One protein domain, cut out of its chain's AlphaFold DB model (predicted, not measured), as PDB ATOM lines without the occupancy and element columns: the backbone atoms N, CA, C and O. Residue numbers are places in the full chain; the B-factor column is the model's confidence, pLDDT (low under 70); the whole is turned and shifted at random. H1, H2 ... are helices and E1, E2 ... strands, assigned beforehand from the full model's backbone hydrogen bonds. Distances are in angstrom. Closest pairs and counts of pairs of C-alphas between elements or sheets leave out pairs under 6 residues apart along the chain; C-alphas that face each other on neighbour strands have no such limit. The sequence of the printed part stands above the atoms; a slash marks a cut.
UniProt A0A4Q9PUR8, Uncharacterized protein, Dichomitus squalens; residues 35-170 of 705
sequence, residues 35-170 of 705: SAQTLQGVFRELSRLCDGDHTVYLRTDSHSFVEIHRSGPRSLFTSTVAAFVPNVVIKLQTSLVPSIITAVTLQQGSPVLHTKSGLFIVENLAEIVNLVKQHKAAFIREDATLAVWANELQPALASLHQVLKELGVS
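AT A GLANCE: This is residues 35 to 170 of the 705 residues of an uncharacterized protein of Dichomitus squalens (UniProt A0A4Q9PUR8). A twisted sheet of five strands forms a wall with two helices, H1 and H5, side by side over one face and no named helix over the other. Past the wall's E7 edge, residues 104 to 144 form an excursion that holds the small E5 and E6 hairpin and H4, which is not on the sheet. The printed part has 136 residues and runs H1 E1 E2 E3 H2 E4 H3 E5 E6 H4 E7 H5, with five named helices and seven named strands, a mixed class. The large sheet has the order E3, E2, E1, E4, E7, all antiparallel. The whole is compact, with a radius of gyration of the C-alphas of 14.6 A and spans of 41 by 36 by 23 A.

HOW THE PARTS SIT: H1, residues 35 to 49, is on the sheet of E3, residues 72 to 78, E2, residues 64 to 69, E1, residues 52 to 59, E4, residues 88 to 94, and E7, residues 145 to 150. Its height over the sheet is 9.8 A, and it lies over E2 and E1, slantwise to the strands at 34 degrees to E1 on the local plane. Its closest C-alphas to E1 are those of Leu 46 and His 54, 7.3 A apart. E1, E2 and E3 form a meander, each strand the antiparallel neighbour of the one before; N 56 and O 68 are 2.8 A apart, and N 74 and O 67 are 2.8 A apart. H2, residues 80 to 83, only grazes the sheet. E4 pairs with E1 through N 55 and O 91, 2.9 A, and with E7 through N 90 and O 148, 2.8 A. H3, residues 97 to 103, only grazes the sheet. E5, residues 112 to 114, and E6, residues 119 to 121, form a hairpin, with N 114 and O 119 2.8 A apart. H4, residues 125 to 135, is apart from H5, residues 153 to 166. H5 is on the same face as H1, at a height of 8.9 A, over E7 and slantwise to the strands. H1 and H5 are close but not clearly touching, the C-alphas of Leu 49 and His 161 being 7.6 A apart, and run the same way at a shallow tilt of 4 degrees. Every O i to N i+4 pair is within hydrogen-bond range in H1, H3 and H5; in H4 it is 5 of 7, and H2 is too short for such a pair.

IN THESE COORDINATES: H1 begins at C-alpha 35 (466.274, 504.921, 265.424) and is 20.5 A long. E1 is 22.7 A, E4 19.0 A and E3 18.7 A long. H5, 20.1 A, ends at C-alpha 166 (468.782, 475.347, 262.658).

THE WHOLE: The C-alphas farthest apart are those of Gln 37 and Gln 108, 43.1 A. The printed part has no cut and no long link. The mean pLDDT of the printed part is 70.7, and residues 96 to 145 are among those under 70.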
ATOM      1  N   SER A  35     465.855 506.190 264.823       55.78
ATOM      2  CA  SER A  35     466.274 504.921 265.424       55.78
ATOM      3  C   SER A  35     465.248 504.391 266.431       55.78
ATOM      4  O   SER A  35     465.042 503.184 266.484       55.78
ATOM      5  N   ALA A  36     464.532 505.252 267.165       55.56
ATOM      6  CA  ALA A  36     463.605 504.822 268.217       55.56
ATOM      7  C   ALA A  36     462.459 503.937 267.687       55.56
ATOM      8  O   ALA A  36     462.166 502.885 268.259       55.56
ATOM      9  N   GLN A  37     461.849 504.311 266.556       58.62
ATOM     10  CA  GLN A  37     460.817 503.492 265.901       58.62
ATOM     11  C   GLN A  37     461.404 502.191 265.337       58.62
ATOM     12  O   GLN A  37     460.829 501.115 265.514       58.62
ATOM     13  N   THR A  38     462.586 502.278 264.719       76.56
ATOM     14  CA  THR A  38     463.326 501.123 264.188       76.56
ATOM     15  C   THR A  38     463.632 500.110 265.296       76.56
ATOM     16  O   THR A  38     463.419 498.911 265.125       76.56
ATOM     17  N   LEU A  39     464.046 500.586 266.471       75.12
ATOM     18  CA  LEU A  39     464.374 499.768 267.634       75.12
ATOM     19  C   LEU A  39     463.131 499.173 268.297       75.12
ATOM     20  O   LEU A  39     463.158 497.999 268.650       75.12
ATOM     21  N   GLN A  40     462.006 499.892 268.381       78.00
ATOM     22  CA  GLN A  40     460.737 499.260 268.767       78.00
ATOM     23  C   GLN A  40     460.320 498.150 267.789       78.00
ATOM     24  O   GLN A  40     459.793 497.126 268.222       78.00
ATOM     25  N   GLY A  41     460.585 498.315 266.487       82.69
ATOM     26  CA  GLY A  41     460.429 497.253 265.488       82.69
ATOM     27  C   GLY A  41     461.321 496.042 265.779       82.69
ATOM     28  O   GLY A  41     460.841 494.913 265.790       82.69
ATOM     29  N   VAL A  42     462.591 496.276 266.110       78.25
ATOM     30  CA  VAL A  42     463.570 495.234 266.462       78.25
ATOM     31  C   VAL A  42     463.180 494.496 267.745       78.25
ATOM     32  O   VAL A  42     463.166 493.272 267.748       78.25
ATOM     33  N   PHE A  43     462.790 495.194 268.817       82.38
ATOM     34  CA  PHE A  43     462.318 494.550 270.049       82.38
ATOM     35  C   PHE A  43     461.012 493.784 269.846       82.38
ATOM     36  O   PHE A  43     460.829 492.729 270.452       82.38
ATOM     37  N   ARG A  44     460.119 494.269 268.975       83.00
ATOM     38  CA  ARG A  44     458.907 493.551 268.560       83.00
ATOM     39  C   ARG A  44     459.247 492.271 267.799       83.00
ATOM     40  O   ARG A  44     458.596 491.262 268.042       83.00
ATOM     41  N   GLU A  45     460.265 492.293 266.942       80.88
ATOM     42  CA  GLU A  45     460.725 491.100 266.228       80.88
ATOM     43  C   GLU A  45     461.441 490.118 267.161       80.88
ATOM     44  O   GLU A  45     461.035 488.967 267.236       80.88
ATOM     45  N   LEU A  46     462.392 490.562 267.990       78.12
ATOM     46  CA  LEU A  46     463.035 489.716 269.009       78.12
ATOM     47  C   LEU A  46     462.011 489.059 269.954       78.12
ATOM     48  O   LEU A  46     462.146 487.885 270.290       78.12
ATOM     49  N   SER A  47     460.942 489.781 270.306       83.38
ATOM     50  CA  SER A  47     459.819 489.272 271.112       83.38
ATOM     51  C   SER A  47     458.869 488.328 270.348       83.38
ATOM     52  O   SER A  47     458.018 487.705 270.973       83.38
ATOM     53  N   ARG A  48     458.973 488.222 269.014       80.19
ATOM     54  CA  ARG A  48     458.334 487.177 268.183       80.19
ATOM     55  C   ARG A  48     459.241 485.955 268.008       80.19
ATOM     56  O   ARG A  48     458.737 484.849 267.850       80.19
ATOM     57  N   LEU A  49     460.562 486.155 268.012       74.00
ATOM     58  CA  LEU A  49     461.556 485.084 267.903       74.00
ATOM     59  C   LEU A  49     461.735 484.298 269.205       74.00
ATOM     60  O   LEU A  49     462.020 483.106 269.167       74.00
ATOM     61  N   CYS A  50     461.625 484.964 270.352       78.50
ATOM     62  CA  CYS A  50     461.985 484.384 271.637       78.50
ATOM     63  C   CYS A  50     461.068 484.886 272.757       78.50
ATOM     64  O   CYS A  50     461.022 486.087 273.033       78.50
ATOM     65  N   ASP A  51     460.455 483.959 273.493       75.38
ATOM     66  CA  ASP A  51     459.955 484.236 274.840       75.38
ATOM     67  C   ASP A  51     461.146 484.343 275.809       75.38
ATOM     68  O   ASP A  51     461.881 483.375 276.039       75.38
ATOM     69  N   GLY A  52     461.360 485.537 276.358       80.81
ATOM     70  CA  GLY A  52     462.468 485.842 277.259       80.81
ATOM     71  C   GLY A  52     462.698 487.343 277.403       80.81
ATOM     72  O   GLY A  52     462.032 488.144 276.741       80.81
ATOM     73  N   ASP A  53     463.655 487.705 278.254       83.00
ATOM     74  CA  ASP A  53     464.162 489.073 278.331       83.00
ATOM     75  C   ASP A  53     465.331 489.243 277.358       83.00
ATOM     76  O   ASP A  53     466.274 488.447 277.322       83.00
ATOM     77  N   HIS A  54     465.240 490.290 276.540       87.12
ATOM     78  CA  HIS A  54     466.206 490.594 275.490       87.12
ATOM     79  C   HIS A  54     466.820 491.956 275.763       87.12
ATOM     80  O   HIS A  54     466.101 492.929 276.007       87.12
ATOM     81  N   THR A  55     468.140 492.023 275.649       89.44
ATOM     82  CA  THR A  55     468.916 493.245 275.826       89.44
ATOM     83  C   THR A  55     469.742 493.493 274.571       89.44
ATOM     84  O   THR A  55     470.488 492.624 274.120       89.44
ATOM     85  N   VAL A  56     469.604 494.678 273.983       90.25
ATOM     86  CA  VAL A  56     470.367 495.103 272.805       90.25
ATOM     87  C   VAL A  56     471.313 496.214 273.228       90.25
ATOM     88  O   VAL A  56     470.877 497.311 273.568       90.25
ATOM     89  N   TYR A  57     472.607 495.928 273.192       90.06
ATOM     90  CA  TYR A  57     473.670 496.902 273.384       90.06
ATOM     91  C   TYR A  57     474.021 497.513 272.026       90.06
ATOM     92  O   TYR A  57     474.434 496.800 271.106       90.06
ATOM     93  N   LEU A  58     473.864 498.829 271.894       89.81
ATOM     94  CA  LEU A  58     474.260 499.584 270.702       89.81
ATOM     95  C   LEU A  58     475.457 500.467 271.024       89.81
ATOM     96  O   LEU A  58     475.415 501.235 271.984       89.81
ATOM     97  N   ARG A  59     476.508 500.392 270.211       88.00
ATOM     98  CA  ARG A  59     477.682 501.248 270.357       88.00
ATOM     99  C   ARG A  59     477.388 502.647 269.821       88.00
ATOM    100  O   ARG A  59     477.029 502.789 268.653       88.00
ATOM    101  N   THR A  60     477.560 503.663 270.660       88.31
ATOM    102  CA  THR A  60     477.272 505.072 270.331       88.31
ATOM    103  C   THR A  60     478.517 505.880 269.967       88.31
ATOM    104  O   THR A  60     478.435 506.776 269.131       88.31
ATOM    105  N   ASP A  61     479.675 505.529 270.523       87.12
ATOM    106  CA  ASP A  61     480.992 506.061 270.149       87.12
ATOM    107  C   ASP A  61     482.071 504.964 270.290       87.12
ATOM    108  O   ASP A  61     481.749 503.795 270.490       87.12
ATOM    109  N   SER A  62     483.362 505.281 270.167       82.88
ATOM    110  CA  SER A  62     484.433 504.273 270.249       82.88
ATOM    111  C   SER A  62     484.580 503.585 271.619       82.88
ATOM    112  O   SER A  62     485.300 502.588 271.705       82.88
ATOM    113  N   HIS A  63     483.925 504.081 272.673       82.94
ATOM    114  CA  HIS A  63     484.079 503.630 274.059       82.94
ATOM    115  C   HIS A  63     482.761 503.452 274.838       82.94
ATOM    116  O   HIS A  63     482.802 502.867 275.922       82.94
ATOM    117  N   SER A  64     481.612 503.912 274.324       84.31
ATOM    118  CA  SER A  64     480.302 503.809 274.988       84.31
ATOM    119  C   SER A  64     479.299 502.890 274.278       84.31
ATOM    120  O   SER A  64     479.163 502.899 273.052       84.31
ATOM    121  N   PHE A  65     478.549 502.127 275.076       87.12
ATOM    122  CA  PHE A  65     477.356 501.396 274.646       87.12
ATOM    123  C   PHE A  65     476.116 501.906 275.379       87.12
ATOM    124  O   PHE A  65     476.139 502.043 276.601       87.12
ATOM    125  N   VAL A  66     475.019 502.108 274.649       90.25
ATOM    126  CA  VAL A  66     473.669 502.205 275.217       90.25
ATOM    127  C   VAL A  66     473.143 500.790 275.411       90.25
ATOM    128  O   VAL A  66     472.995 500.044 274.441       90.25
ATOM    129  N   GLU A  67     472.823 500.424 276.648       91.56
ATOM    130  CA  GLU A  67     472.022 499.234 276.923       91.56
ATOM    131  C   GLU A  67     470.537 499.528 276.656       91.56
ATOM    132  O   GLU A  67     469.992 500.500 277.175       91.56
ATOM    133  N   ILE A  68     469.850 498.694 275.872       89.69
ATOM    134  CA  ILE A  68     468.411 498.826 275.620       89.69
ATOM    135  C   ILE A  68     467.695 497.541 276.013       89.69
ATOM    136  O   ILE A  68     468.081 496.455 275.591       89.69
ATOM    137  N   HIS A  69     466.617 497.674 276.783       88.06
ATOM    138  CA  HIS A  69     465.714 496.581 277.143       88.06
ATOM    139  C   HIS A  69     464.319 496.836 276.571       88.06
ATOM    140  O   HIS A  69     463.982 497.944 276.145       88.06
ATOM    141  N   ARG A  70     463.434 495.843 276.693       82.38
ATOM    142  CA  ARG A  70     461.989 496.001 276.446       82.38
ATOM    143  C   ARG A  70     461.339 497.122 277.278       82.38
ATOM    144  O   ARG A  70     460.332 497.679 276.851       82.38
ATOM    145  N   SER A  71     461.913 497.482 278.433       82.94
ATOM    146  CA  SER A  71     461.475 498.614 279.267       82.94
ATOM    147  C   SER A  71     461.952 499.993 278.777       82.94
ATOM    148  O   SER A  71     461.709 500.983 279.460       82.94
ATOM    149  N   GLY A  72     462.672 500.065 277.653       83.56
ATOM    150  CA  GLY A  72     463.350 501.268 277.162       83.56
ATOM    151  C   GLY A  72     464.874 501.233 277.363       83.56
ATOM    152  O   GLY A  72     465.410 500.261 277.911       83.56
ATOM    153  N   PRO A  73     465.591 502.277 276.902       84.56
ATOM    154  CA  PRO A  73     467.029 502.410 277.108       84.56
ATOM    155  C   PRO A  73     467.370 502.558 278.597       84.56
ATOM    156  O   PRO A  73     466.672 503.241 279.348       84.56
ATOM    157  N   ARG A  74     468.459 501.913 279.009       79.56
ATOM    158  CA  ARG A  74     469.129 502.083 280.302       79.56
ATOM    159  C   ARG A  74     470.509 502.712 280.075       79.56
ATOM    160  O   ARG A  74     470.696 503.428 279.093       79.56
ATOM    161  N   SER A  75     471.417 502.573 281.041       69.06
ATOM    162  CA  SER A  75     472.620 503.403 281.118       69.06
ATOM    163  C   SER A  75     473.489 503.315 279.865       69.06
ATOM    164  O   SER A  75     473.641 502.257 279.252       69.06
ATOM    165  N   LEU A  76     474.134 504.439 279.555       72.19
ATOM    166  CA  LEU A  76     475.407 504.402 278.855       72.19
ATOM    167  C   LEU A  76     476.424 503.708 279.765       72.19
ATOM    168  O   LEU A  76     476.567 504.085 280.933       72.19
ATOM    169  N   PHE A  77     477.135 502.725 279.230       73.88
ATOM    170  CA  PHE A  77     478.289 502.113 279.876       73.88
ATOM    171  C   PHE A  77     479.532 502.395 279.035       73.88
ATOM    172  O   PHE A  77     479.643 501.955 277.889       73.88
ATOM    173  N   THR A  78     480.463 503.157 279.607       62.22
ATOM    174  CA  THR A  78     481.793 503.394 279.041       62.22
ATOM    175  C   THR A  78     482.754 502.320 279.529       62.22
ATOM    176  O   THR A  78     482.870 502.111 280.733       62.22
ATOM    177  N   SER A  79     483.462 501.650 278.621       70.94
ATOM    178  CA  SER A  79     484.455 500.635 278.986       70.94
ATOM    179  C   SER A  79     485.589 500.583 277.969       70.94
ATOM    180  O   SER A  79     485.367 500.709 276.767       70.94
ATOM    181  N   THR A  80     486.812 500.302 278.415       60.97
ATOM    182  CA  THR A  80     487.938 500.016 277.507       60.97
ATOM    183  C   THR A  80     487.689 498.770 276.646       60.97
ATOM    184  O   THR A  80     488.200 498.683 275.530       60.97
ATOM    185  N   VAL A  81     486.830 497.849 277.103       59.03
ATOM    186  CA  VAL A  81     486.374 496.681 276.331       59.03
ATOM    187  C   VAL A  81     485.529 497.102 275.117       59.03
ATOM    188  O   VAL A  81     485.617 496.468 274.066       59.03
ATOM    189  N   ALA A  82     484.779 498.207 275.204       66.25
ATOM    190  CA  ALA A  82     483.861 498.672 274.157       66.25
ATOM    191  C   ALA A  82     484.547 499.016 272.819       66.25
ATOM    192  O   ALA A  82     483.933 498.908 271.755       66.25
ATOM    193  N   ALA A  83     485.838 499.362 272.851       66.75
ATOM    194  CA  ALA A  83     486.629 499.591 271.642       66.75
ATOM    195  C   ALA A  83     486.772 498.317 270.783       66.75
ATOM    196  O   ALA A  83     486.827 498.400 269.554       66.75
ATOM    197  N   PHE A  84     486.789 497.143 271.426       68.81
ATOM    198  CA  PHE A  84     486.973 495.832 270.794       68.81
ATOM    199  C   PHE A  84     485.655 495.107 270.485       68.81
ATOM    200  O   PHE A  84     485.658 494.127 269.741       68.81
ATOM    201  N   VAL A  85     484.533 495.580 271.035       73.19
ATOM    202  CA  VAL A  85     483.190 495.053 270.755       73.19
ATOM    203  C   VAL A  85     482.604 495.794 269.541       73.19
ATOM    204  O   VAL A  85     482.671 497.024 269.492       73.19
ATOM    205  N   PRO A  86     482.048 495.094 268.535       80.50
ATOM    206  CA  PRO A  86     481.462 495.734 267.358       80.50
ATOM    207  C   PRO A  86     480.106 496.387 267.666       80.50
ATOM    208  O   PRO A  86     479.579 496.282 268.768       80.50
ATOM    209  N   ASN A  87     479.552 497.107 266.688       86.38
ATOM    210  CA  ASN A  87     478.549 498.148 266.945       86.38
ATOM    211  C   ASN A  87     477.215 497.675 267.558       86.38
ATOM    212  O   ASN A  87     476.478 498.503 268.088       86.38
ATOM    213  N   VAL A  88     476.871 496.390 267.459       86.50
ATOM    214  CA  VAL A  88     475.603 495.835 267.951       86.50
ATOM    215  C   VAL A  88     475.864 494.516 268.659       86.50
ATOM    216  O   VAL A  88     476.439 493.625 268.042       86.50
ATOM    217  N   VAL A  89     475.368 494.347 269.889       87.69
ATOM    218  CA  VAL A  89     475.301 493.053 270.595       87.69
ATOM    219  C   VAL A  89     473.874 492.804 271.085       87.69
ATOM    220  O   VAL A  89     473.288 493.647 271.753       87.69
ATOM    221  N   ILE A  90     473.316 491.636 270.789       88.38
ATOM    222  CA  ILE A  90     471.991 491.182 271.218       88.38
ATOM    223  C   ILE A  90     472.193 490.045 272.231       88.38
ATOM    224  O   ILE A  90     472.581 488.948 271.835       88.38
ATOM    225  N   LYS A  91     471.952 490.301 273.523       89.19
ATOM    226  CA  LYS A  91     471.948 489.307 274.616       89.19
ATOM    227  C   LYS A  91     470.509 488.826 274.821       89.19
ATOM    228  O   LYS A  91     469.622 489.621 275.119       89.19
ATOM    229  N   LEU A  92     470.275 487.530 274.641       85.31
ATOM    230  CA  LEU A  92     468.963 486.895 274.783       85.31
ATOM    231  C   LEU A  92     468.967 485.999 276.020       85.31
ATOM    232  O   LEU A  92     469.785 485.078 276.110       85.31
ATOM    233  N   GLN A  93     468.049 486.239 276.952       81.81
ATOM    234  CA  GLN A  93     467.850 485.416 278.143       81.81
ATOM    235  C   GLN A  93     466.573 484.592 277.953       81.81
ATOM    236  O   GLN A  93     465.471 485.035 278.275       81.81
ATOM    237  N   THR A  94     466.706 483.395 277.375       77.75
ATOM    238  CA  THR A  94     465.558 482.529 277.061       77.75
ATOM    239  C   THR A  94     465.658 481.199 277.794       77.75
ATOM    240  O   THR A  94     466.736 480.620 277.953       77.75
ATOM    241  N   SER A  95     464.506 480.658 278.188       72.06
ATOM    242  CA  SER A  95     464.418 479.322 278.798       72.06
ATOM    243  C   SER A  95     464.842 478.184 277.854       72.06
ATOM    244  O   SER A  95     465.023 477.054 278.304       72.06
ATOM    245  N   LEU A  96     465.045 478.486 276.565       66.56
ATOM    246  CA  LEU A  96     465.512 477.556 275.540       66.56
ATOM    247  C   LEU A  96     467.043 477.471 275.463       66.56
ATOM    248  O   LEU A  96     467.546 476.466 274.968       66.56
ATOM    249  N   VAL A  97     467.802 478.460 275.963       68.44
ATOM    250  CA  VAL A  97     469.280 478.449 275.885       68.44
ATOM    251  C   VAL A  97     469.901 477.163 276.465       68.44
ATOM    252  O   VAL A  97     470.777 476.600 275.808       68.44
ATOM    253  N   PRO A  98     469.442 476.597 277.603       66.12
ATOM    254  CA  PRO A  98     469.924 475.297 278.074       66.12
ATOM    255  C   PRO A  98     469.672 474.149 277.082       66.12
ATOM    256  O   PRO A  98     470.558 473.325 276.872       66.12
ATOM    257  N   SER A  99     468.502 474.111 276.433       62.94
ATOM    258  CA  SER A  99     468.173 473.101 275.416       62.94
ATOM    259  C   SER A  99     469.052 473.239 274.171       62.94
ATOM    260  O   SER A  99     469.555 472.242 273.658       62.94
ATOM    261  N   ILE A 100     469.291 474.480 273.740       63.69
ATOM    262  CA  ILE A 100     470.191 474.842 272.637       63.69
ATOM    263  C   ILE A 100     471.621 474.366 272.927       63.69
ATOM    264  O   ILE A 100     472.237 473.728 272.078       63.69
ATOM    265  N   ILE A 101     472.120 474.592 274.148       62.47
ATOM    266  CA  ILE A 101     473.434 474.102 274.589       62.47
ATOM    267  C   ILE A 101     473.477 472.567 274.573       62.47
ATOM    268  O   ILE A 101     474.431 471.998 274.054       62.47
ATOM    269  N   THR A 102     472.445 471.873 275.071       60.62
ATOM    270  CA  THR A 102     472.419 470.393 275.049       60.62
ATOM    271  C   THR A 102     472.293 469.781 273.652       60.62
ATOM    272  O   THR A 102     472.611 468.606 273.485       60.62
ATOM    273  N   ALA A 103     471.843 470.545 272.651       60.03
ATOM    274  CA  ALA A 103     471.727 470.074 271.272       60.03
ATOM    275  C   ALA A 103     473.075 470.038 270.528       60.03
ATOM    276  O   ALA A 103     473.189 469.336 269.522       60.03
ATOM    277  N   VAL A 104     474.099 470.758 271.008       61.03
ATOM    278  CA  VAL A 104     475.427 470.797 270.376       61.03
ATOM    279  C   VAL A 104     476.449 470.056 271.234       61.03
ATOM    280  O   VAL A 104     476.739 470.426 272.368       61.03
ATOM    281  N   THR A 105     477.033 468.995 270.677       49.34
ATOM    282  CA  THR A 105     478.030 468.164 271.361       49.34
ATOM    283  C   THR A 105     479.366 468.897 271.499       49.34
ATOM    284  O   THR A 105     480.208 468.839 270.601       49.34
ATOM    285  N   LEU A 106     479.568 469.571 272.630       54.94
ATOM    286  CA  LEU A 106     480.852 470.165 273.003       54.94
ATOM    287  C   LEU A 106     481.926 469.087 273.219       54.94
ATOM    288  O   LEU A 106     481.699 468.103 273.925       54.94
ATOM    289  N   GLN A 107     483.115 469.306 272.652       47.50
ATOM    290  CA  GLN A 107     484.344 468.651 273.099       47.50
ATOM    291  C   GLN A 107     485.114 469.636 273.982       47.50
ATOM    292  O   GLN A 107     485.324 470.782 273.592       47.50
ATOM    293  N   GLN A 108     485.477 469.189 275.183       51.53
ATOM    294  CA  GLN A 108     485.970 470.049 276.263       51.53
ATOM    295  C   GLN A 108     487.267 470.781 275.896       51.53
ATOM    296  O   GLN A 108     488.189 470.177 275.346       51.53
ATOM    297  N   GLY A 109     487.370 472.055 276.280       50.25
ATOM    298  CA  GLY A 109     488.623 472.815 276.231       50.25
ATOM    299  C   GLY A 109     489.060 473.308 274.846       50.25
ATOM    300  O   GLY A 109     490.240 473.597 274.652       50.25
ATOM    301  N   SER A 110     488.142 473.417 273.881       55.59
ATOM    302  CA  SER A 110     488.393 474.149 272.631       55.59
ATOM    303  C   SER A 110     487.109 474.805 272.108       55.59
ATOM    304  O   SER A 110     486.037 474.217 272.255       55.59
ATOM    305  N   PRO A 111     487.177 476.000 271.490       56.38
ATOM    306  CA  PRO A 111     485.992 476.644 270.945       56.38
ATOM    307  C   PRO A 111     485.470 475.875 269.727       56.38
ATOM    308  O   PRO A 111     486.123 475.798 268.684       56.38
ATOM    309  N   VAL A 112     484.268 475.314 269.846       59.78
ATOM    310  CA  VAL A 112     483.670 474.480 268.800       59.78
ATOM    311  C   VAL A 112     482.991 475.369 267.763       59.78
ATOM    312  O   VAL A 112     481.947 475.963 268.027       59.78
ATOM    313  N   LEU A 113     483.566 475.429 266.561       59.75
ATOM    314  CA  LEU A 113     482.929 476.029 265.389       59.75
ATOM    315  C   LEU A 113     481.867 475.078 264.817       59.75
ATOM    316  O   LEU A 113     482.193 474.071 264.187       59.75
ATOM    317  N   HIS A 114     480.588 475.421 264.971       58.50
ATOM    318  CA  HIS A 114     479.495 474.753 264.269       58.50
ATOM    319  C   HIS A 114     479.508 475.163 262.787       58.50
ATOM    320  O   HIS A 114     478.950 476.192 262.386       58.50
ATOM    321  N   THR A 115     480.165 474.332 261.974       49.94
ATOM    322  CA  THR A 115     480.572 474.600 260.581       49.94
ATOM    323  C   THR A 115     479.451 474.978 259.610       49.94
ATOM    324  O   THR A 115     479.744 475.531 258.556       49.94
ATOM    325  N   LYS A 116     478.181 474.722 259.946       53.00
ATOM    326  CA  LYS A 116     477.015 475.101 259.124       53.00
ATOM    327  C   LYS A 116     476.564 476.549 259.323       53.00
ATOM    328  O   LYS A 116     476.111 477.176 258.376       53.00
ATOM    329  N   SER A 117     476.720 477.065 260.542       53.38
ATOM    330  CA  SER A 117     476.160 478.357 260.978       53.38
ATOM    331  C   SER A 117     477.211 479.432 261.274       53.38
ATOM    332  O   SER A 117     476.861 480.577 261.534       53.38
ATOM    333  N   GLY A 118     478.499 479.069 261.320       54.06
ATOM    334  CA  GLY A 118     479.567 479.967 261.780       54.06
ATOM    335  C   GLY A 118     479.580 480.222 263.298       54.06
ATOM    336  O   GLY A 118     480.406 480.990 263.784       54.06
ATOM    337  N   LEU A 119     478.680 479.585 264.056       57.69
ATOM    338  CA  LEU A 119     478.563 479.709 265.508       57.69
ATOM    339  C   LEU A 119     479.785 479.089 266.206       57.69
ATOM    340  O   LEU A 119     479.952 477.871 266.197       57.69
ATOM    341  N   PHE A 120     480.602 479.917 266.855       57.09
ATOM    342  CA  PHE A 120     481.618 479.461 267.805       57.09
ATOM    343  C   PHE A 120     480.996 479.327 269.196       57.09
ATOM    344  O   PHE A 120     480.593 480.336 269.775       57.09
ATOM    345  N   ILE A 121     480.948 478.111 269.742       61.81
ATOM    346  CA  ILE A 121     480.551 477.867 271.136       61.81
ATOM    347  C   ILE A 121     481.811 477.769 271.992       61.81
ATOM    348  O   ILE A 121     482.744 477.045 271.648       61.81
ATOM    349  N   VAL A 122     481.839 478.518 273.094       58.09
ATOM    350  CA  VAL A 122     483.036 478.750 273.908       58.09
ATOM    351  C   VAL A 122     482.726 478.465 275.379       58.09
ATOM    352  O   VAL A 122     481.650 478.823 275.866       58.09
ATOM    353  N   GLU A 123     483.637 477.804 276.097       49.91
ATOM    354  CA  GLU A 123     483.393 477.410 277.494       49.91
ATOM    355  C   GLU A 123     483.799 478.504 278.499       49.91
ATOM    356  O   GLU A 123     483.257 478.537 279.604       49.91
ATOM    357  N   ASN A 124     484.696 479.422 278.112       54.28
ATOM    358  CA  ASN A 124     485.304 480.421 278.997       54.28
ATOM    359  C   ASN A 124     485.442 481.814 278.335       54.28
ATOM    360  O   ASN A 124     485.926 481.937 277.211       54.28
ATOM    361  N   LEU A 125     485.114 482.889 279.066       48.62
ATOM    362  CA  LEU A 125     485.324 484.293 278.658       48.62
ATOM    363  C   LEU A 125     486.758 484.602 278.186       48.62
ATOM    364  O   LEU A 125     486.942 485.391 277.259       48.62
ATOM    365  N   ALA A 126     487.774 483.955 278.763       56.88
ATOM    366  CA  ALA A 126     489.168 484.141 278.354       56.88
ATOM    367  C   ALA A 126     489.458 483.638 276.924       56.88
ATOM    368  O   ALA A 126     490.266 484.232 276.208       56.88
ATOM    369  N   GLU A 127     488.784 482.572 276.480       58.00
ATOM    370  CA  GLU A 127     488.888 482.063 275.107       58.00
ATOM    371  C   GLU A 127     488.226 483.033 274.121       58.00
ATOM    372  O   GLU A 127     488.776 483.288 273.051       58.00
ATOM    373  N   ILE A 128     487.104 483.652 274.509       56.34
ATOM    374  CA  ILE A 128     486.366 484.620 273.681       56.34
ATOM    375  C   ILE A 128     487.247 485.826 273.332       56.34
ATOM    376  O   ILE A 128     487.285 486.237 272.176       56.34
ATOM    377  N   VAL A 129     488.025 486.352 274.285       56.12
ATOM    378  CA  VAL A 129     488.959 487.467 274.030       56.12
ATOM    379  C   VAL A 129     490.011 487.106 272.972       56.12
ATOM    380  O   VAL A 129     490.427 487.972 272.202       56.12
ATOM    381  N   ASN A 130     490.432 485.842 272.890       60.41
ATOM    382  CA  ASN A 130     491.356 485.376 271.852       60.41
ATOM    383  C   ASN A 130     490.638 485.146 270.513       60.41
ATOM    384  O   ASN A 130     491.152 485.528 269.465       60.41
ATOM    385  N   LEU A 131     489.422 484.603 270.547       58.75
ATOM    386  CA  LEU A 131     488.630 484.278 269.363       58.75
ATOM    387  C   LEU A 131     488.111 485.552 268.656       58.75
ATOM    388  O   LEU A 131     488.210 485.660 267.434       58.75
ATOM    389  N   VAL A 132     487.695 486.584 269.402       55.06
ATOM    390  CA  VAL A 132     487.387 487.926 268.860       55.06
ATOM    391  C   VAL A 132     488.609 488.531 268.158       55.06
ATOM    392  O   VAL A 132     488.477 489.029 267.038       55.06
ATOM    393  N   LYS A 133     489.807 488.431 268.758       59.56
ATOM    394  CA  LYS A 133     491.070 488.891 268.141       59.56
ATOM    395  C   LYS A 133     491.429 488.121 266.863       59.56
ATOM    396  O   LYS A 133     492.024 488.708 265.965       59.56
ATOM    397  N   GLN A 134     491.098 486.830 266.784       54.31
ATOM    398  CA  GLN A 134     491.483 485.948 265.675       54.31
ATOM    399  C   GLN A 134     490.482 485.947 264.508       54.31
ATOM    400  O   GLN A 134     490.899 485.949 263.352       54.31
ATOM    401  N   HIS A 135     489.174 485.967 264.785       50.28
ATOM    402  CA  HIS A 135     488.127 485.707 263.785       50.28
ATOM    403  C   HIS A 135     487.085 486.826 263.627       50.28
ATOM    404  O   HIS A 135     486.192 486.699 262.792       50.28
ATOM    405  N   LYS A 136     487.170 487.921 264.401       50.81
ATOM    406  CA  LYS A 136     486.179 489.023 264.431       50.81
ATOM    407  C   LYS A 136     484.747 488.605 264.838       50.81
ATOM    408  O   LYS A 136     483.828 489.415 264.734       50.81
ATOM    409  N   ALA A 137     484.546 487.379 265.332       45.50
ATOM    410  CA  ALA A 137     483.271 486.892 265.863       45.50
ATOM    411  C   ALA A 137     483.469 485.730 266.856       45.50
ATOM    412  O   ALA A 137     484.151 484.769 266.514       45.50
ATOM    413  N   ALA A 138     482.867 485.800 268.053       46.25
ATOM    414  CA  ALA A 138     482.855 484.721 269.053       46.25
ATOM    415  C   ALA A 138     481.768 484.934 270.128       46.25
ATOM    416  O   ALA A 138     481.719 486.000 270.738       46.25
ATOM    417  N   PHE A 139     480.918 483.929 270.378       51.22
ATOM    418  CA  PHE A 139     479.684 484.082 271.166       51.22
ATOM    419  C   PHE A 139     479.947 484.152 272.673       51.22
ATOM    420  O   PHE A 139     480.573 483.259 273.241       51.22
ATOM    421  N   ILE A 140     479.458 485.219 273.323       39.31
ATOM    422  CA  ILE A 140     479.624 485.417 274.768       39.31
ATOM    423  C   ILE A 140     478.611 484.570 275.534       39.31
ATOM    424  O   ILE A 140     477.399 484.746 275.406       39.31
ATOM    425  N   ARG A 141     479.150 483.677 276.365       35.00
ATOM    426  CA  ARG A 141     478.417 482.882 277.341       35.00
ATOM    427  C   ARG A 141     478.501 483.535 278.718       35.00
ATOM    428  O   ARG A 141     479.574 483.600 279.309       35.00
ATOM    429  N   GLU A 142     477.336 483.839 279.267       39.81
ATOM    430  CA  GLU A 142     477.052 483.665 280.693       39.81
ATOM    431  C   GLU A 142     475.840 482.746 280.843       39.81
ATOM    432  O   GLU A 142     475.103 482.531 279.874       39.81
ATOM    433  N   ASP A 143     475.645 482.169 282.029       45.59
ATOM    434  CA  ASP A 143     474.727 481.046 282.216       45.59
ATOM    435  C   ASP A 143     473.294 481.340 281.732       45.59
ATOM    436  O   ASP A 143     472.648 482.304 282.136       45.59
ATOM    437  N   ALA A 144     472.815 480.474 280.831       57.12
ATOM    438  CA  ALA A 144     471.536 480.573 280.117       57.12
ATOM    439  C   ALA A 144     471.326 481.838 279.247       57.12
ATOM    440  O   ALA A 144     470.184 482.182 278.941       57.12
ATOM    441  N   THR A 145     472.397 482.491 278.780       67.00
ATOM    442  CA  THR A 145     472.308 483.625 277.837       67.00
ATOM    443  C   THR A 145     472.966 483.331 276.487       67.00
ATOM    444  O   THR A 145     473.998 482.663 276.416       67.00
ATOM    445  N   LEU A 146     472.357 483.824 275.403       80.00
ATOM    446  CA  LEU A 146     472.861 483.732 274.030       80.00
ATOM    447  C   LEU A 146     473.168 485.143 273.513       80.00
ATOM    448  O   LEU A 146     472.244 485.927 273.304       80.00
ATOM    449  N   ALA A 147     474.448 485.471 273.317       83.81
ATOM    450  CA  ALA A 147     474.883 486.778 272.822       83.81
ATOM    451  C   ALA A 147     475.328 486.719 271.350       83.81
ATOM    452  O   ALA A 147     476.277 486.009 271.028       83.81
ATOM    453  N   VAL A 148     474.678 487.493 270.476       85.56
ATOM    454  CA  VAL A 148     474.997 487.633 269.040       85.56
ATOM    455  C   VAL A 148     475.463 489.067 268.767       85.56
ATOM    456  O   VAL A 148     474.717 489.987 269.083       85.56
ATOM    457  N   TRP A 149     476.628 489.304 268.156       87.19
ATOM    458  CA  TRP A 149     477.007 490.649 267.671       87.19
ATOM    459  C   TRP A 149     477.177 490.704 266.155       87.19
ATOM    460  O   TRP A 149     477.412 489.695 265.490       87.19
ATOM    461  N   ALA A 150     477.141 491.924 265.627       86.62
ATOM    462  CA  ALA A 150     477.648 492.270 264.304       86.62
ATOM    463  C   ALA A 150     478.010 493.767 264.246       86.62
ATOM    464  O   ALA A 150     477.770 494.529 265.183       86.62
ATOM    465  N   ASN A 151     478.576 494.207 263.119       84.69
ATOM    466  CA  ASN A 151     478.816 495.632 262.851       84.69
ATOM    467  C   ASN A 151     477.523 496.408 262.533       84.69
ATOM    468  O   ASN A 151     477.526 497.637 262.563       84.69
ATOM    469  N   GLU A 152     476.439 495.694 262.228       86.19
ATOM    470  CA  GLU A 152     475.138 496.219 261.815       86.19
ATOM    471  C   GLU A 152     474.016 495.345 262.390       86.19
ATOM    472  O   GLU A 152     474.175 494.137 262.569       86.19
ATOM    473  N   LEU A 153     472.849 495.939 262.638       82.44
ATOM    474  CA  LEU A 153     471.743 495.260 263.317       82.44
ATOM    475  C   LEU A 153     471.068 494.176 262.457       82.44
ATOM    476  O   LEU A 153     470.673 493.136 262.980       82.44
ATOM    477  N   GLN A 154     470.978 494.375 261.138       85.62
ATOM    478  CA  GLN A 154     470.325 493.418 260.235       85.62
ATOM    479  C   GLN A 154     471.113 492.094 260.091       85.62
ATOM    480  O   GLN A 154     470.500 491.040 260.266       85.62
ATOM    481  N   PRO A 155     472.449 492.081 259.896       81.62
ATOM    482  CA  PRO A 155     473.245 490.851 259.968       81.62
ATOM    483  C   PRO A 155     473.162 490.113 261.314       81.62
ATOM    484  O   PRO A 155     473.124 488.881 261.316       81.62
ATOM    485  N   ALA A 156     473.089 490.825 262.448       81.31
ATOM    486  CA  ALA A 156     472.920 490.194 263.763       81.31
ATOM    487  C   ALA A 156     471.569 489.464 263.867       81.31
ATOM    488  O   ALA A 156     471.521 488.302 264.270       81.31
ATOM    489  N   LEU A 157     470.482 490.115 263.432       83.19
ATOM    490  CA  LEU A 157     469.146 489.514 263.387       83.19
ATOM    491  C   LEU A 157     469.077 488.339 262.402       83.19
ATOM    492  O   LEU A 157     468.598 487.272 262.770       83.19
ATOM    493  N   ALA A 158     469.617 488.474 261.188       83.88
ATOM    494  CA  ALA A 158     469.652 487.384 260.211       83.88
ATOM    495  C   ALA A 158     470.414 486.150 260.738       83.88
ATOM    496  O   ALA A 158     469.935 485.021 260.604       83.88
ATOM    497  N   SER A 159     471.554 486.365 261.404       84.19
ATOM    498  CA  SER A 159     472.332 485.296 262.050       84.19
ATOM    499  C   SER A 159     471.537 484.622 263.174       84.19
ATOM    500  O   SER A 159     471.498 483.396 263.255       84.19
ATOM    501  N   LEU A 160     470.836 485.406 264.000       84.56
ATOM    502  CA  LEU A 160     469.962 484.893 265.054       84.56
ATOM    503  C   LEU A 160     468.796 484.057 264.497       84.56
ATOM    504  O   LEU A 160     468.569 482.945 264.971       84.56
ATOM    505  N   HIS A 161     468.083 484.555 263.481       85.06
ATOM    506  CA  HIS A 161     467.007 483.814 262.810       85.06
ATOM    507  C   HIS A 161     467.514 482.464 262.279       85.06
ATOM    508  O   HIS A 161     466.848 481.445 262.458       85.06
ATOM    509  N   GLN A 162     468.690 482.444 261.641       86.06
ATOM    510  CA  GLN A 162     469.281 481.220 261.100       86.06
ATOM    511  C   GLN A 162     469.662 480.229 262.211       86.06
ATOM    512  O   GLN A 162     469.341 479.048 262.093       86.06
ATOM    513  N   VAL A 163     470.260 480.698 263.311       82.12
ATOM    514  CA  VAL A 163     470.589 479.862 264.479       82.12
ATOM    515  C   VAL A 163     469.324 479.252 265.096       82.12
ATOM    516  O   VAL A 163     469.251 478.033 265.236       82.12
ATOM    517  N   LEU A 164     468.289 480.050 265.391       82.62
ATOM    518  CA  LEU A 164     467.020 479.552 265.951       82.62
ATOM    519  C   LEU A 164     466.347 478.513 265.033       82.62
ATOM    520  O   LEU A 164     465.869 477.479 265.501       82.62
ATOM    521  N   LYS A 165     466.373 478.759 263.718       84.50
ATOM    522  CA  LYS A 165     465.844 477.860 262.684       84.50
ATOM    523  C   LYS A 165     466.618 476.540 262.589       84.50
ATOM    524  O   LYS A 165     465.991 475.491 262.457       84.50
ATOM    525  N   GLU A 166     467.951 476.564 262.656       76.50
ATOM    526  CA  GLU A 166     468.782 475.347 262.658       76.50
ATOM    527  C   GLU A 166     468.576 474.497 263.915       76.50
ATOM    528  O   GLU A 166     468.587 473.270 263.836       76.50
ATOM    529  N   LEU A 167     468.322 475.136 265.058       77.69
ATOM    530  CA  LEU A 167     468.096 474.477 266.347       77.69
ATOM    531  C   LEU A 167     466.716 473.804 266.468       77.69
ATOM    532  O   LEU A 167     466.365 473.304 267.536       77.69
ATOM    533  N   GLY A 168     465.911 473.804 265.400       69.75
ATOM    534  CA  GLY A 168     464.570 473.215 265.389       69.75
ATOM    535  C   GLY A 168     463.562 473.949 266.280       69.75
ATOM    536  O   GLY A 168     462.445 473.453 266.462       69.75
ATOM    537  N   VAL A 169     463.927 475.127 266.808       69.69
ATOM    538  CA  VAL A 169     463.046 476.005 267.586       69.69
ATOM    539  C   VAL A 169     461.982 476.537 266.634       69.69
ATOM    540  O   VAL A 169     462.139 477.553 265.959       69.69
ATOM    541  N   SER A 170     460.901 475.769 266.536       49.19
ATOM    542  CA  SER A 170     459.779 476.032 265.650       49.19
ATOM    543  C   SER A 170     458.988 477.207 266.204       49.19
ATOM    544  O   SER A 170     458.043 477.020 266.968       49.19
TER     545      SER A 170